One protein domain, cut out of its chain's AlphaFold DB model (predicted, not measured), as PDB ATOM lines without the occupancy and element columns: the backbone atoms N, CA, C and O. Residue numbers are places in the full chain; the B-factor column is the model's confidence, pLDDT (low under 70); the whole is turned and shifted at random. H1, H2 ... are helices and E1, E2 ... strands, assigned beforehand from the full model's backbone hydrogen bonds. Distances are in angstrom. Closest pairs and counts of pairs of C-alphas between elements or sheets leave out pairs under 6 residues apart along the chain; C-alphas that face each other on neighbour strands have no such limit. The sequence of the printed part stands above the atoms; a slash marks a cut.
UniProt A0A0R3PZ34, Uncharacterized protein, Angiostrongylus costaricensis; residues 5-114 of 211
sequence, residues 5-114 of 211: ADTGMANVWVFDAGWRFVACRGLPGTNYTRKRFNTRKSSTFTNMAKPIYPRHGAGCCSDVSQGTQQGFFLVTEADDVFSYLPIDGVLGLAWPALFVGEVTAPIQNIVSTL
ATOM      1  N   ALA A   5       2.437 -35.140   4.119       85.81
ATOM      2  CA  ALA A   5       2.393 -36.025   2.960       85.81
ATOM      3  C   ALA A   5       1.006 -35.958   2.304       85.81
ATOM      4  O   ALA A   5       0.008 -36.282   2.949       85.81
ATOM      5  N   ASP A   6       0.952 -35.558   1.037       85.00
ATOM      6  CA  ASP A   6      -0.294 -35.276   0.321       85.00
ATOM      7  C   ASP A   6      -0.341 -36.054  -1.004       85.00
ATOM      8  O   ASP A   6       0.487 -35.836  -1.891       85.00
ATOM      9  N   THR A   7      -1.284 -36.993  -1.136       83.69
ATOM     10  CA  THR A   7      -1.476 -37.795  -2.359       83.69
ATOM     11  C   THR A   7      -2.416 -37.153  -3.383       83.69
ATOM     12  O   THR A   7      -2.532 -37.680  -4.491       83.69
ATOM     13  N   GLY A   8      -3.054 -36.026  -3.058       81.25
ATOM     14  CA  GLY A   8      -3.806 -35.170  -3.978       81.25
ATOM     15  C   GLY A   8      -2.946 -34.104  -4.669       81.25
ATOM     16  O   GLY A   8      -3.340 -33.567  -5.706       81.25
ATOM     17  N   MET A   9      -1.745 -33.822  -4.154       77.12
ATOM     18  CA  MET A   9      -0.806 -32.832  -4.696       77.12
ATOM     19  C   MET A   9       0.487 -33.470  -5.221       77.12
ATOM     20  O   MET A   9       1.000 -34.430  -4.658       77.12
ATOM     21  N   ALA A  10       1.062 -32.921  -6.299       78.75
ATOM     22  CA  ALA A  10       2.280 -33.462  -6.924       78.75
ATOM     23  C   ALA A  10       3.563 -32.659  -6.611       78.75
ATOM     24  O   ALA A  10       4.675 -33.165  -6.760       78.75
ATOM     25  N   ASN A  11       3.433 -31.400  -6.181       80.00
ATOM     26  CA  ASN A  11       4.565 -30.499  -5.940       80.00
ATOM     27  C   ASN A  11       5.021 -30.507  -4.472       80.00
ATOM     28  O   ASN A  11       4.225 -30.720  -3.561       80.00
ATOM     29  N   VAL A  12       6.293 -30.176  -4.235       85.06
ATOM     30  CA  VAL A  12       6.803 -29.844  -2.893       85.06
ATOM     31  C   VAL A  12       6.543 -28.375  -2.604       85.06
ATOM     32  O   VAL A  12       6.830 -27.530  -3.448       85.06
ATOM     33  N   TRP A  13       6.036 -28.061  -1.418       85.56
ATOM     34  CA  TRP A  13       5.780 -26.698  -0.963       85.56
ATOM     35  C   TRP A  13       6.651 -26.388   0.243       85.56
ATOM     36  O   TRP A  13       6.663 -27.135   1.221       85.56
ATOM     37  N   VAL A  14       7.357 -25.262   0.187       88.31
ATOM     38  CA  VAL A  14       8.256 -24.811   1.248       88.31
ATOM     39  C   VAL A  14       8.003 -23.338   1.535       88.31
ATOM     40  O   VAL A  14       8.033 -22.509   0.630       88.31
ATOM     41  N   PHE A  15       7.781 -22.989   2.801       88.56
ATOM     42  CA  PHE A  15       7.498 -21.606   3.189       88.56
ATOM     43  C   PHE A  15       8.753 -20.729   3.171       88.56
ATOM     44  O   PHE A  15       9.782 -21.095   3.749       88.56
ATOM     45  N   ASP A  16       8.657 -19.546   2.564       87.50
ATOM     46  CA  ASP A  16       9.759 -18.586   2.501       87.50
ATOM     47  C   ASP A  16       9.998 -17.901   3.857       87.50
ATOM     48  O   ASP A  16       9.092 -17.382   4.518       87.50
ATOM     49  N   ALA A  17      11.259 -17.850   4.282       88.00
ATOM     50  CA  ALA A  17      11.684 -17.112   5.462       88.00
ATOM     51  C   ALA A  17      11.634 -15.583   5.268       88.00
ATOM     52  O   ALA A  17      11.533 -14.852   6.260       88.00
ATOM     53  N   GLY A  18      11.721 -15.104   4.023       82.94
ATOM     54  CA  GLY A  18      11.737 -13.688   3.654       82.94
ATOM     55  C   GLY A  18      10.391 -12.978   3.807       82.94
ATOM     56  O   GLY A  18      10.371 -11.767   4.037       82.94
ATOM     57  N   TRP A  19       9.281 -13.718   3.753       76.00
ATOM     58  CA  TRP A  19       7.931 -13.155   3.811       76.00
ATOM     59  C   TRP A  19       7.309 -13.246   5.209       76.00
ATOM     60  O   TRP A  19       7.671 -14.086   6.040       76.00
ATOM     61  N   ARG A  20       6.404 -12.302   5.503       77.25
ATOM     62  CA  ARG A  20       5.897 -12.028   6.863       77.25
ATOM     63  C   ARG A  20       4.444 -12.438   7.106       77.25
ATOM     64  O   ARG A  20       3.958 -12.229   8.221       77.25
ATOM     65  N   PHE A  21       3.765 -13.036   6.128       81.38
ATOM     66  CA  PHE A  21       2.398 -13.529   6.319       81.38
ATOM     67  C   PHE A  21       2.327 -14.502   7.502       81.38
ATOM     68  O   PHE A  21       3.222 -15.333   7.686       81.38
ATOM     69  N   VAL A  22       1.294 -14.371   8.341       80.75
ATOM     70  CA  VAL A  22       1.114 -15.228   9.530       80.75
ATOM     71  C   VAL A  22       0.954 -16.685   9.100       80.75
ATOM     72  O   VAL A  22       1.669 -17.542   9.614       80.75
ATOM     73  N   ALA A  23       0.180 -16.924   8.040       79.75
ATOM     74  CA  ALA A  23       0.033 -18.223   7.395       79.75
ATOM     75  C   ALA A  23       1.343 -18.869   6.948       79.75
ATOM     76  O   ALA A  23       1.414 -20.090   6.915       79.75
ATOM     77  N   CYS A  24       2.396 -18.091   6.665       80.38
ATOM     78  CA  CYS A  24       3.724 -18.606   6.317       80.38
ATOM     79  C   CYS A  24       4.655 -18.770   7.526       80.38
ATOM     80  O   CYS A  24       5.623 -19.522   7.443       80.38
ATOM     81  N   ARG A  25       4.404 -18.072   8.642       83.12
ATOM     82  CA  ARG A  25       5.212 -18.138   9.877       83.12
ATOM     83  C   ARG A  25       4.691 -19.152  10.893       83.12
ATOM     84  O   ARG A  25       5.478 -19.618  11.714       83.12
ATOM     85  N   GLY A  26       3.406 -19.480  10.822       80.94
ATOM     86  CA  GLY A  26       2.676 -20.120  11.911       80.94
ATOM     87  C   GLY A  26       2.182 -19.090  12.932       80.94
ATOM     88  O   GLY A  26       2.697 -17.968  13.015       80.94
ATOM     89  N   LEU A  27       1.164 -19.472  13.703       81.00
ATOM     90  CA  LEU A  27       0.582 -18.620  14.739       81.00
ATOM     91  C   LEU A  27       1.584 -18.306  15.862       81.00
ATOM     92  O   LEU A  27       2.111 -19.231  16.496       81.00
ATOM     93  N   PRO A  28       1.813 -17.012  16.163       76.00
ATOM     94  CA  PRO A  28       2.572 -16.603  17.338       76.00
ATOM     95  C   PRO A  28       1.932 -17.137  18.625       76.00
ATOM     96  O   PRO A  28       0.713 -17.123  18.762       76.00
ATOM     97  N   GLY A  29       2.754 -17.570  19.582       75.38
ATOM     98  CA  GLY A  29       2.275 -18.043  20.888       75.38
ATOM     99  C   GLY A  29       1.847 -19.513  20.932       75.38
ATOM    100  O   GLY A  29       1.429 -19.984  21.984       75.38
ATOM    101  N   THR A  30       1.984 -20.252  19.830       77.69
ATOM    102  CA  THR A  30       1.888 -21.718  19.844       77.69
ATOM    103  C   THR A  30       3.244 -22.347  20.189       77.69
ATOM    104  O   THR A  30       4.295 -21.733  19.998       77.69
ATOM    105  N   ASN A  31       3.248 -23.602  20.647       80.44
ATOM    106  CA  ASN A  31       4.483 -24.364  20.899       80.44
ATOM    107  C   ASN A  31       5.207 -24.804  19.611       80.44
ATOM    108  O   ASN A  31       6.177 -25.560  19.669       80.44
ATOM    109  N   TYR A  32       4.747 -24.351  18.444       80.62
ATOM    110  CA  TYR A  32       5.305 -24.716  17.157       80.62
ATOM    111  C   TYR A  32       5.859 -23.487  16.439       80.62
ATOM    112  O   TYR A  32       5.142 -22.546  16.114       80.62
ATOM    113  N   THR A  33       7.160 -23.506  16.160       83.38
ATOM    114  CA  THR A  33       7.809 -22.493  15.322       83.38
ATOM    115  C   THR A  33       8.146 -23.107  13.978       83.38
ATOM    116  O   THR A  33       8.995 -24.000  13.902       83.38
ATOM    117  N   ARG A  34       7.526 -22.593  12.914       87.69
ATOM    118  CA  ARG A  34       7.766 -23.089  11.565       87.69
ATOM    119  C   ARG A  34       9.205 -22.853  11.114       87.69
ATOM    120  O   ARG A  34       9.709 -21.723  11.104       87.69
ATOM    121  N   LYS A  35       9.845 -23.917  10.646       90.81
ATOM    122  CA  LYS A  35      11.104 -23.895   9.906       90.81
ATOM    123  C   LYS A  35      10.808 -23.472   8.473       90.81
ATOM    124  O   LYS A  35      10.101 -24.147   7.738       90.81
ATOM    125  N   ARG A  36      11.374 -22.336   8.081       90.56
ATOM    126  CA  ARG A  36      11.177 -21.718   6.766       90.56
ATOM    127  C   ARG A  36      12.473 -21.738   5.971       90.56
ATOM    128  O   ARG A  36      13.560 -21.712   6.554       90.56
ATOM    129  N   PHE A  37      12.368 -21.759   4.652       90.19
ATOM    130  CA  PHE A  37      13.516 -21.788   3.761       90.19
ATOM    131  C   PHE A  37      14.060 -20.386   3.509       90.19
ATOM    132  O   PHE A  37      13.325 -19.473   3.144       90.19
ATOM    133  N   ASN A  38      15.364 -20.203   3.718       89.56
ATOM    134  CA  ASN A  38      16.037 -18.936   3.465       89.56
ATOM    135  C   ASN A  38      16.835 -19.030   2.165       89.56
ATOM    136  O   ASN A  38      17.949 -19.554   2.147       89.56
ATOM    137  N   THR A  39      16.270 -18.464   1.103       86.94
ATOM    138  CA  THR A  39      16.852 -18.442  -0.245       86.94
ATOM    139  C   THR A  39      18.255 -17.836  -0.284       86.94
ATOM    140  O   THR A  39      19.112 -18.321  -1.012       86.94
ATOM    141  N   ARG A  40      18.547 -16.835   0.561       88.56
ATOM    142  CA  ARG A  40      19.854 -16.150   0.612       88.56
ATOM    143  C   ARG A  40      20.958 -16.972   1.273       88.56
ATOM    144  O   ARG A  40      22.125 -16.625   1.141       88.56
ATOM    145  N   LYS A  41      20.598 -18.008   2.035       90.25
ATOM    146  CA  LYS A  41      21.558 -18.887   2.720       90.25
ATOM    147  C   LYS A  41      21.897 -20.142   1.921       90.25
ATOM    148  O   LYS A  41      22.778 -20.884   2.343       90.25
ATOM    149  N   SER A  42      21.208 -20.394   0.811       86.88
ATOM    150  CA  SER A  42      21.452 -21.564  -0.026       86.88
ATOM    151  C   SER A  42      22.284 -21.179  -1.244       86.88
ATOM    152  O   SER A  42      21.870 -20.343  -2.039       86.88
ATOM    153  N   SER A  43      23.451 -21.805  -1.400       86.25
ATOM    154  CA  SER A  43      24.304 -21.658  -2.587       86.25
ATOM    155  C   SER A  43      23.820 -22.481  -3.784       86.25
ATOM    156  O   SER A  43      24.284 -22.259  -4.897       86.25
ATOM    157  N   THR A  44      22.911 -23.430  -3.557       82.94
ATOM    158  CA  THR A  44      22.351 -24.335  -4.573       82.94
ATOM    159  C   THR A  44      20.949 -23.929  -5.018       82.94
ATOM    160  O   THR A  44      20.362 -24.565  -5.887       82.94
ATOM    161  N   PHE A  45      20.378 -22.895  -4.398       82.50
ATOM    162  CA  PHE A  45      19.052 -22.405  -4.735       82.50
ATOM    163  C   PHE A  45      19.087 -21.583  -6.020       82.50
ATOM    164  O   PHE A  45      19.793 -20.577  -6.101       82.50
ATOM    165  N   THR A  46      18.245 -21.965  -6.975       79.62
ATOM    166  CA  THR A  46      18.078 -21.227  -8.228       79.62
ATOM    167  C   THR A  46      16.602 -20.913  -8.431       79.62
ATOM    168  O   THR A  46      15.759 -21.810  -8.459       79.62
ATOM    169  N   ASN A  47      16.281 -19.625  -8.548       75.19
ATOM    170  CA  ASN A  47      14.907 -19.176  -8.748       75.19
ATOM    171  C   ASN A  47      14.492 -19.419 -10.206       75.19
ATOM    172  O   ASN A  47      15.133 -18.906 -11.125       75.19
ATOM    173  N   MET A  48      13.414 -20.176 -10.413       68.19
ATOM    174  CA  MET A  48      12.789 -20.315 -11.722       68.19
ATOM    175  C   MET A  48      11.771 -19.182 -11.855       68.19
ATOM    176  O   MET A  48      10.759 -19.165 -11.163       68.19
ATOM    177  N   ALA A  49      12.055 -18.216 -12.733       57.16
ATOM    178  CA  ALA A  49      11.425 -16.889 -12.809       57.16
ATOM    179  C   ALA A  49       9.904 -16.843 -13.102       57.16
ATOM    180  O   ALA A  49       9.375 -15.781 -13.430       57.16
ATOM    181  N   LYS A  50       9.184 -17.964 -13.009       64.56
ATOM    182  CA  LYS A  50       7.749 -18.051 -13.261       64.56
ATOM    183  C   LYS A  50       6.983 -18.103 -11.930       64.56
ATOM    184  O   LYS A  50       6.972 -19.155 -11.283       64.56
ATOM    185  N   PRO A  51       6.347 -16.995 -11.500       60.50
ATOM    186  CA  PRO A  51       5.432 -17.030 -10.369       60.50
ATOM    187  C   PRO A  51       4.208 -17.874 -10.730       60.50
ATOM    188  O   PRO A  51       3.697 -17.817 -11.852       60.50
ATOM    189  N   ILE A  52       3.748 -18.665  -9.770       62.81
ATOM    190  CA  ILE A  52       2.553 -19.492  -9.873       62.81
ATOM    191  C   ILE A  52       1.642 -19.131  -8.714       62.81
ATOM    192  O   ILE A  52       2.062 -19.062  -7.561       62.81
ATOM    193  N   TYR A  53       0.375 -18.924  -9.040       62.50
ATOM    194  CA  TYR A  53      -0.668 -18.608  -8.078       62.50
ATOM    195  C   TYR A  53      -1.628 -19.798  -8.001       62.50
ATOM    196  O   TYR A  53      -2.631 -19.822  -8.720       62.50
ATOM    197  N   PRO A  54      -1.299 -20.850  -7.230       60.66
ATOM    198  CA  PRO A  54      -2.274 -21.887  -6.923       60.66
ATOM    199  C   PRO A  54      -3.483 -21.292  -6.183       60.66
ATOM    200  O   PRO A  54      -3.392 -20.257  -5.533       60.66
ATOM    201  N   ARG A  55      -4.637 -21.968  -6.246       53.75
ATOM    202  CA  ARG A  55      -5.894 -21.481  -5.638       53.75
ATOM    203  C   ARG A  55      -5.823 -21.173  -4.129       53.75
ATOM    204  O   ARG A  55      -6.688 -20.454  -3.655       53.75
ATOM    205  N   HIS A  56      -4.807 -21.670  -3.418       54.56
ATOM    206  CA  HIS A  56      -4.650 -21.553  -1.958       54.56
ATOM    207  C   HIS A  56      -3.327 -20.881  -1.532       54.56
ATOM    208  O   HIS A  56      -2.840 -21.084  -0.416       54.56
ATOM    209  N   GLY A  57      -2.682 -20.131  -2.435       54.62
ATOM    210  CA  GLY A  57      -1.459 -19.395  -2.111       54.62
ATOM    211  C   GLY A  57      -0.756 -18.774  -3.315       54.62
ATOM    212  O   GLY A  57      -1.086 -19.037  -4.466       54.62
ATOM    213  N   ALA A  58       0.264 -17.965  -3.048       52.56
ATOM    214  CA  ALA A  58       1.181 -17.460  -4.064       52.56
ATOM    215  C   ALA A  58       2.571 -18.050  -3.828       52.56
ATOM    216  O   ALA A  58       3.044 -18.113  -2.686       52.56
ATOM    217  N   GLY A  59       3.245 -18.461  -4.901       57.06
ATOM    218  CA  GLY A  59       4.618 -18.929  -4.807       57.06
ATOM    219  C   GLY A  59       5.417 -18.811  -6.098       57.06
ATOM    220  O   GLY A  59       4.887 -18.577  -7.180       57.06
ATOM    221  N   CYS A  60       6.733 -18.953  -5.986       53.91
ATOM    222  CA  CYS A  60       7.628 -19.081  -7.138       53.91
ATOM    223  C   CYS A  60       8.154 -20.512  -7.216       53.91
ATOM    224  O   CYS A  60       8.350 -21.153  -6.185       53.91
ATOM    225  N   CYS A  61       8.417 -21.012  -8.420       56.88
ATOM    226  CA  CYS A  61       9.096 -22.297  -8.567       56.88
ATOM    227  C   CYS A  61      10.601 -22.115  -8.379       56.88
ATOM    228  O   CYS A  61      11.168 -21.074  -8.712       56.88
ATOM    229  N   SER A  62      11.288 -23.106  -7.833       59.00
ATOM    230  CA  SER A  62      12.750 -23.077  -7.712       59.00
ATOM    231  C   SER A  62      13.327 -24.471  -7.826       59.00
ATOM    232  O   SER A  62      12.629 -25.415  -7.485       59.00
ATOM    233  N   ASP A  63      14.571 -24.580  -8.288       53.75
ATOM    234  CA  ASP A  63      15.328 -25.832  -8.404       53.75
ATOM    235  C   ASP A  63      16.537 -25.819  -7.449       53.75
ATOM    236  O   ASP A  63      17.099 -24.755  -7.146       53.75
ATOM    237  N   VAL A  64      16.932 -26.998  -6.966       53.62
ATOM    238  CA  VAL A  64      18.134 -27.202  -6.151       53.62
ATOM    239  C   VAL A  64      19.227 -27.790  -7.040       53.62
ATOM    240  O   VAL A  64      19.213 -28.969  -7.384       53.62
ATOM    241  N   SER A  65      20.229 -26.985  -7.382       43.41
ATOM    242  CA  SER A  65      21.384 -27.462  -8.136       43.41
ATOM    243  C   SER A  65      22.368 -28.165  -7.194       43.41
ATOM    244  O   SER A  65      23.122 -27.478  -6.509       43.41
ATOM    245  N   GLN A  66      22.337 -29.502  -7.131       39.94
ATOM    246  CA  GLN A  66      23.470 -30.446  -6.966       39.94
ATOM    247  C   GLN A  66      22.915 -31.855  -6.649       39.94
ATOM    248  O   GLN A  66      22.304 -32.069  -5.606       39.94
ATOM    249  N   GLY A  67      23.134 -32.818  -7.551       48.22
ATOM    250  CA  GLY A  67      22.859 -34.254  -7.355       48.22
ATOM    251  C   GLY A  67      21.436 -34.724  -7.687       48.22
ATOM    252  O   GLY A  67      21.281 -35.735  -8.363       48.22
ATOM    253  N   THR A  68      20.407 -33.974  -7.291       56.69
ATOM    254  CA  THR A  68      19.000 -34.237  -7.644       56.69
ATOM    255  C   THR A  68      18.305 -32.911  -7.931       56.69
ATOM    256  O   THR A  68      18.124 -32.118  -7.007       56.69
ATOM    257  N   GLN A  69      17.932 -32.658  -9.190       68.25
ATOM    258  CA  GLN A  69      17.099 -31.508  -9.568       68.25
ATOM    259  C   GLN A  69      15.684 -31.727  -9.023       68.25
ATOM    260  O   GLN A  69      14.818 -32.315  -9.674       68.25
ATOM    261  N   GLN A  70      15.473 -31.343  -7.764       75.44
ATOM    262  CA  GLN A  70      14.157 -31.330  -7.148       75.44
ATOM    263  C   GLN A  70      13.674 -29.895  -7.083       75.44
ATOM    264  O   GLN A  70      14.123 -29.111  -6.242       75.44
ATOM    265  N   GLY A  71      12.695 -29.585  -7.928       77.88
ATOM    266  CA  GLY A  71      12.024 -28.311  -7.818       77.88
ATOM    267  C   GLY A  71      10.986 -28.289  -6.695       77.88
ATOM    268  O   GLY A  71      10.407 -29.313  -6.325       77.88
ATOM    269  N   PHE A  72      10.731 -27.110  -6.145       81.12
ATOM    270  CA  PHE A  72       9.684 -26.880  -5.153       81.12
ATOM    271  C   PHE A  72       9.045 -25.505  -5.348       81.12
ATOM    272  O   PHE A  72       9.620 -24.609  -5.969       81.12
ATOM    273  N   PHE A  73       7.844 -25.337  -4.805       81.56
ATOM    274  CA  PHE A  73       7.178 -24.051  -4.698       81.56
ATOM    275  C   PHE A  73       7.608 -23.356  -3.418       81.56
ATOM    276  O   PHE A  73       7.413 -23.856  -2.309       81.56
ATOM    277  N   LEU A  74       8.190 -22.180  -3.592       83.44
ATOM    278  CA  LEU A  74       8.485 -21.255  -2.522       83.44
ATOM    279  C   LEU A  74       7.211 -20.472  -2.198       83.44
ATOM    280  O   LEU A  74       6.822 -19.588  -2.957       83.44
ATOM    281  N   VAL A  75       6.565 -20.817  -1.090       84.62
ATOM    282  CA  VAL A  75       5.294 -20.237  -0.648       84.62
ATOM    283  C   VAL A  75       5.558 -18.889   0.017       84.62
ATOM    284  O   VAL A  75       6.224 -18.816   1.055       84.62
ATOM    285  N   THR A  76       5.036 -17.825  -0.584       83.31
ATOM    286  CA  THR A  76       5.149 -16.444  -0.086       83.31
ATOM    287  C   THR A  76       3.853 -15.958   0.562       83.31
ATOM    288  O   THR A  76       3.882 -15.048   1.392       83.31
ATOM    289  N   GLU A  77       2.738 -16.596   0.209       80.88
ATOM    290  CA  GLU A  77       1.399 -16.369   0.744       80.88
ATOM    291  C   GLU A  77       0.636 -17.699   0.767       80.88
ATOM    292  O   GLU A  77       0.792 -18.516  -0.141       80.88
ATOM    293  N   ALA A  78      -0.165 -17.918   1.805       79.94
ATOM    294  CA  ALA A  78      -0.962 -19.122   2.006       79.94
ATOM    295  C   ALA A  78      -2.233 -18.761   2.778       79.94
ATOM    296  O   ALA A  78      -2.240 -17.765   3.505       79.94
ATOM    297  N   ASP A  79      -3.264 -19.593   2.657       78.50
ATOM    298  CA  ASP A  79      -4.490 -19.454   3.440       78.50
ATOM    299  C   ASP A  79      -4.238 -19.555   4.952       78.50
ATOM    300  O   ASP A  79      -3.341 -20.265   5.421       78.50
ATOM    301  N   ASP A  80      -5.093 -18.891   5.732       77.31
ATOM    302  CA  ASP A  80      -4.967 -18.817   7.190       77.31
ATOM    303  C   ASP A  80      -4.981 -20.186   7.876       77.31
ATOM    304  O   ASP A  80      -4.364 -20.324   8.935       77.31
ATOM    305  N   VAL A  81      -5.574 -21.212   7.245       75.94
ATOM    306  CA  VAL A  81      -5.523 -22.615   7.694       75.94
ATOM    307  C   VAL A  81      -4.106 -23.060   8.010       75.94
ATOM    308  O   VAL A  81      -3.848 -23.683   9.044       75.94
ATOM    309  N   PHE A  82      -3.157 -22.671   7.159       80.56
ATOM    310  CA  PHE A  82      -1.775 -23.065   7.309       80.56
ATOM    311  C   PHE A  82      -1.174 -22.451   8.567       80.56
ATOM    312  O   PHE A  82      -0.242 -23.029   9.102       80.56
ATOM    313  N   SER A  83      -1.704 -21.356   9.117       81.19
ATOM    314  CA  SER A  83      -1.216 -20.782  10.378       81.19
ATOM    315  C   SER A  83      -1.368 -21.731  11.571       81.19
ATOM    316  O   SER A  83      -0.549 -21.672  12.491       81.19
ATOM    317  N   TYR A  84      -2.399 -22.585  11.550       78.88
ATOM    318  CA  TYR A  84      -2.774 -23.500  12.637       78.88
ATOM    319  C   TYR A  84      -2.105 -24.874  12.523       78.88
ATOM    320  O   TYR A  84      -2.055 -25.616  13.503       78.88
ATOM    321  N   LEU A  85      -1.569 -25.215  11.348       80.56
ATOM    322  CA  LEU A  85      -0.955 -26.515  11.105       80.56
ATOM    323  C   LEU A  85       0.522 -26.529  11.544       80.56
ATOM    324  O   LEU A  85       1.313 -25.701  11.065       80.56
ATOM    325  N   PRO A  86       0.943 -27.499  12.386       85.12
ATOM    326  CA  PRO A  86       2.333 -27.666  12.812       85.12
ATOM    327  C   PRO A  86       3.195 -28.346  11.729       85.12
ATOM    328  O   PRO A  86       3.896 -29.336  11.963       85.12
ATOM    329  N   ILE A  87       3.137 -27.809  10.511       87.00
ATOM    330  CA  ILE A  87       3.868 -28.289   9.335       87.00
ATOM    331  C   ILE A  87       4.826 -27.211   8.833       87.00
ATOM    332  O   ILE A  87       4.535 -26.020   8.921       87.00
ATOM    333  N   ASP A  88       5.965 -27.627   8.290       89.62
ATOM    334  CA  ASP A  88       6.971 -26.758   7.675       89.62
ATOM    335  C   ASP A  88       6.855 -26.710   6.140       89.62
ATOM    336  O   ASP A  88       7.591 -25.973   5.483       89.62
ATOM    337  N   GLY A  89       5.942 -27.494   5.563       88.19
ATOM    338  CA  GLY A  89       5.732 -27.615   4.125       88.19
ATOM    339  C   GLY A  89       4.793 -28.769   3.774       88.19
ATOM    340  O   GLY A  89       4.320 -29.484   4.662       88.19
ATOM    341  N   VAL A  90       4.558 -28.960   2.478       86.75
ATOM    342  CA  VAL A  90       3.765 -30.071   1.924       86.75
ATOM    343  C   VAL A  90       4.649 -30.877   0.979       86.75
ATOM    344  O   VAL A  90       5.354 -30.306   0.146       86.75
ATOM    345  N   LEU A  91       4.623 -32.197   1.122       87.06
ATOM    346  CA  LEU A  91       5.277 -33.153   0.243       87.06
ATOM    347  C   LEU A  91       4.226 -33.766  -0.677       87.06
ATOM    348  O   LEU A  91       3.484 -34.654  -0.258       87.06
ATOM    349  N   GLY A  92       4.186 -33.311  -1.927       84.25
ATOM    350  CA  GLY A  92       3.339 -33.923  -2.939       84.25
ATOM    351  C   GLY A  92       3.806 -35.332  -3.316       84.25
ATOM    352  O   GLY A  92       4.983 -35.552  -3.617       84.25
ATOM    353  N   LEU A  93       2.868 -36.275  -3.305       81.94
ATOM    354  CA  LEU A  93       3.036 -37.690  -3.646       81.94
ATOM    355  C   LEU A  93       2.151 -38.116  -4.829       81.94
ATOM    356  O   LEU A  93       2.148 -39.286  -5.212       81.94
ATOM    357  N   ALA A  94       1.378 -37.191  -5.395       80.25
ATOM    358  CA  ALA A  94       0.509 -37.475  -6.522       80.25
ATOM    359  C   ALA A  94       1.281 -37.629  -7.840       80.25
ATOM    360  O   ALA A  94       2.458 -37.276  -7.970       80.25
ATOM    361  N   TRP A  95       0.580 -38.139  -8.853       72.69
ATOM    362  CA  TRP A  95       1.144 -38.311 -10.185       72.69
ATOM    363  C   TRP A  95       1.431 -36.972 -10.890       72.69
ATOM    364  O   TRP A  95       0.744 -35.974 -10.661       72.69
ATOM    365  N   PRO A  96       2.361 -36.979 -11.860       63.94
ATOM    366  CA  PRO A  96       2.750 -35.826 -12.669       63.94
ATOM    367  C   PRO A  96       1.619 -35.084 -13.377       63.94
ATOM    368  O   PRO A  96       1.705 -33.891 -13.642       63.94
ATOM    369  N   ALA A  97       0.532 -35.780 -13.702       60.03
ATOM    370  CA  ALA A  97      -0.596 -35.181 -14.407       60.03
ATOM    371  C   ALA A  97      -1.294 -34.058 -13.609       60.03
ATOM    372  O   ALA A  97      -2.058 -33.293 -14.190       60.03
ATOM    373  N   LEU A  98      -1.025 -33.940 -12.302       56.56
ATOM    374  CA  LEU A  98      -1.581 -32.912 -11.417       56.56
ATOM    375  C   LEU A  98      -0.620 -31.731 -11.169       56.56
ATOM    376  O   LEU A  98      -0.841 -30.939 -10.253       56.56
ATOM    377  N   PHE A  99       0.447 -31.588 -11.964       61.00
ATOM    378  CA  PHE A  99       1.392 -30.482 -11.815       61.00
ATOM    379  C   PHE A  99       0.824 -29.124 -12.202       61.00
ATOM    380  O   PHE A  99       0.133 -28.957 -13.207       61.00
ATOM    381  N   VAL A 100       1.300 -28.113 -11.480       58.25
ATOM    382  CA  VAL A 100       1.299 -26.734 -11.957       58.25
ATOM    383  C   VAL A 100       2.747 -26.350 -12.301       58.25
ATOM    384  O   VAL A 100       3.654 -26.547 -11.502       58.25
ATOM    385  N   GLY A 101       3.000 -25.835 -13.507       59.56
ATOM    386  CA  GLY A 101       4.270 -25.169 -13.844       59.56
ATOM    387  C   GLY A 101       5.532 -26.011 -14.063       59.56
ATOM    388  O   GLY A 101       6.612 -25.502 -13.788       59.56
ATOM    389  N   GLU A 102       5.410 -27.233 -14.593       64.75
ATOM    390  CA  GLU A 102       6.540 -28.021 -15.149       64.75
ATOM    391  C   GLU A 102       7.645 -28.419 -14.144       64.75
ATOM    392  O   GLU A 102       8.774 -28.708 -14.529       64.75
ATOM    393  N   VAL A 103       7.331 -28.477 -12.847       68.00
ATOM    394  CA  VAL A 103       8.264 -28.950 -11.811       68.00
ATOM    395  C   VAL A 103       8.125 -30.460 -11.600       68.00
ATOM    396  O   VAL A 103       7.033 -30.920 -11.283       68.00
ATOM    397  N   THR A 104       9.222 -31.220 -11.702       72.69
ATOM    398  CA  THR A 104       9.260 -32.680 -11.476       72.69
ATOM    399  C   THR A 104       8.852 -33.068 -10.046       72.69
ATOM    400  O   THR A 104       9.339 -32.489  -9.069       72.69
ATOM    401  N   ALA A 105       7.991 -34.082  -9.903       74.94
ATOM    402  CA  ALA A 105       7.538 -34.578  -8.598       74.94
ATOM    403  C   ALA A 105       8.672 -35.332  -7.894       74.94
ATOM    404  O   ALA A 105       9.405 -36.076  -8.551       74.94
ATOM    405  N   PRO A 106       8.734 -35.274  -6.554       78.00
ATOM    406  CA  PRO A 106       9.672 -36.067  -5.759       78.00
ATOM    407  C   PRO A 106       9.693 -37.542  -6.116       78.00
ATOM    408  O   PRO A 106      10.763 -38.121  -6.287       78.00
ATOM    409  N   ILE A 107       8.515 -38.143  -6.292       76.56
ATOM    410  CA  ILE A 107       8.412 -39.565  -6.612       76.56
ATOM    411  C   ILE A 107       9.058 -39.882  -7.962       76.56
ATOM    412  O   ILE A 107       9.723 -40.906  -8.078       76.56
ATOM    413  N   GLN A 108       8.948 -39.008  -8.965       79.06
ATOM    414  CA  GLN A 108       9.567 -39.259 -10.270       79.06
ATOM    415  C   GLN A 108      11.092 -39.308 -10.193       79.06
ATOM    416  O   GLN A 108      11.710 -40.084 -10.916       79.06
ATOM    417  N   ASN A 109      11.688 -38.517  -9.302       79.00
ATOM    418  CA  ASN A 109      13.136 -38.475  -9.124       79.00
ATOM    419  C   ASN A 109      13.693 -39.741  -8.459       79.00
ATOM    420  O   ASN A 109      14.869 -40.048  -8.633       79.00
ATOM    421  N   ILE A 110      12.867 -40.475  -7.709       78.50
ATOM    422  CA  ILE A 110      13.301 -41.651  -6.943       78.50
ATOM    423  C   ILE A 110      12.707 -42.964  -7.452       78.50
ATOM    424  O   ILE A 110      13.180 -44.026  -7.067       78.50
ATOM    425  N   VAL A 111      11.695 -42.938  -8.326       81.50
ATOM    426  CA  VAL A 111      10.997 -44.161  -8.760       81.50
ATOM    427  C   VAL A 111      11.947 -45.172  -9.405       81.50
ATOM    428  O   VAL A 111      11.804 -46.368  -9.175       81.50
ATOM    429  N   SER A 112      12.962 -44.707 -10.143       82.31
ATOM    430  CA  SER A 112      13.972 -45.573 -10.764       82.31
ATOM    431  C   SER A 112      14.953 -46.186  -9.766       82.31
ATOM    432  O   SER A 112      15.666 -47.119 -10.122       82.31
ATOM    433  N   THR A 113      15.038 -45.653  -8.544       81.94
ATOM    434  CA  THR A 113      15.893 -46.195  -7.479       81.94
ATOM    435  C   THR A 113      15.156 -47.186  -6.584       81.94
ATOM    436  O   THR A 113      15.788 -47.828  -5.751       81.94
ATOM    437  N   LEU A 114      13.829 -47.290  -6.705       80.44
ATOM    438  CA  LEU A 114      13.030 -48.225  -5.922       80.44
ATOM    439  C   LEU A 114      13.097 -49.625  -6.537       80.44
ATOM    440  O   LEU A 114      13.024 -49.785  -7.752       80.44
TER     441      LEU A 114
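AT A GLANCE: This is residues 5 to 114 of the 211 residues of an uncharacterized protein of Angiostrongylus costaricensis (UniProt A0A0R3PZ34). One strongly twisted sheet of five strands, in the order E2 E3 E4 E1 E5, has the short helix H1 over E4 and the short helix H2 packed on H1, while H3 only grazes the sheet and reaches away from it. Edge strand E2 bends by 73 degrees at residue 49. The 110 printed residues hold three named helices and five strands, in chain order E1 H1 E2 E3 E4 H2 E5 H3; the sheet and the class are mixed, with under half of the residues in named elements. The whole is compact, radius of gyration of the C-alphas 13.9 A, spanning 43 by 31 by 25 A.

HOW THE PARTS SIT: E1, residues 12 to 15, is antiparallel to E5, residues 89 to 92, with N 13 and O 90 2.8 A apart. H1, residues 22 to 25, is on the sheet over E4, residues 72 to 78, at a height of 7.9 A; their closest C-alphas, Ala 23 and Ala 78, are 5.6 A apart. E2, residues 45 to 52, E3, residues 57 to 64, and E4 form a meander, each strand the antiparallel neighbour of the one before, with N 46 and O 63 3.0 A apart and N 72 and O 62 2.9 A. E1, H1 and E2 form a split strand-helix-strand unit, two strands of one sheet that are not neighbours, with a helix between them along the chain and E3 and E4 between them in the sheet; its crossover is right-handed. E4 is parallel to E1, with N 73 and O 12 2.8 A apart. H2, residues 81 to 84, touches H1; their closest C-alphas, Ala 23 and Ser 83, are 4.1 A apart. H3, residues 106 to 113, only grazes the sheet with residues 106 to 107; 2 of its 4 O i to N i+4 pairs are within hydrogen-bond range, and H1 and H2 are too short for such a pair.

IN THESE COORDINATES: E1 begins at C-alpha 12, (6.803, -29.844, -2.893). E2 measures 17.5 A, E3 21.5 A and E4 15.0 A. H3, 12.0 A, ends at C-alpha 113, (15.893, -46.195, -7.479).

THE WHOLE: The C-alphas of Gly 29 and Ser 112, the two farthest apart, are 43.5 A apart. The printed part has no cut; the links H1 to E2 and E5 to H3 are long. The model's pLDDT is under 70 at residues 48 to 69 and 96 to 103.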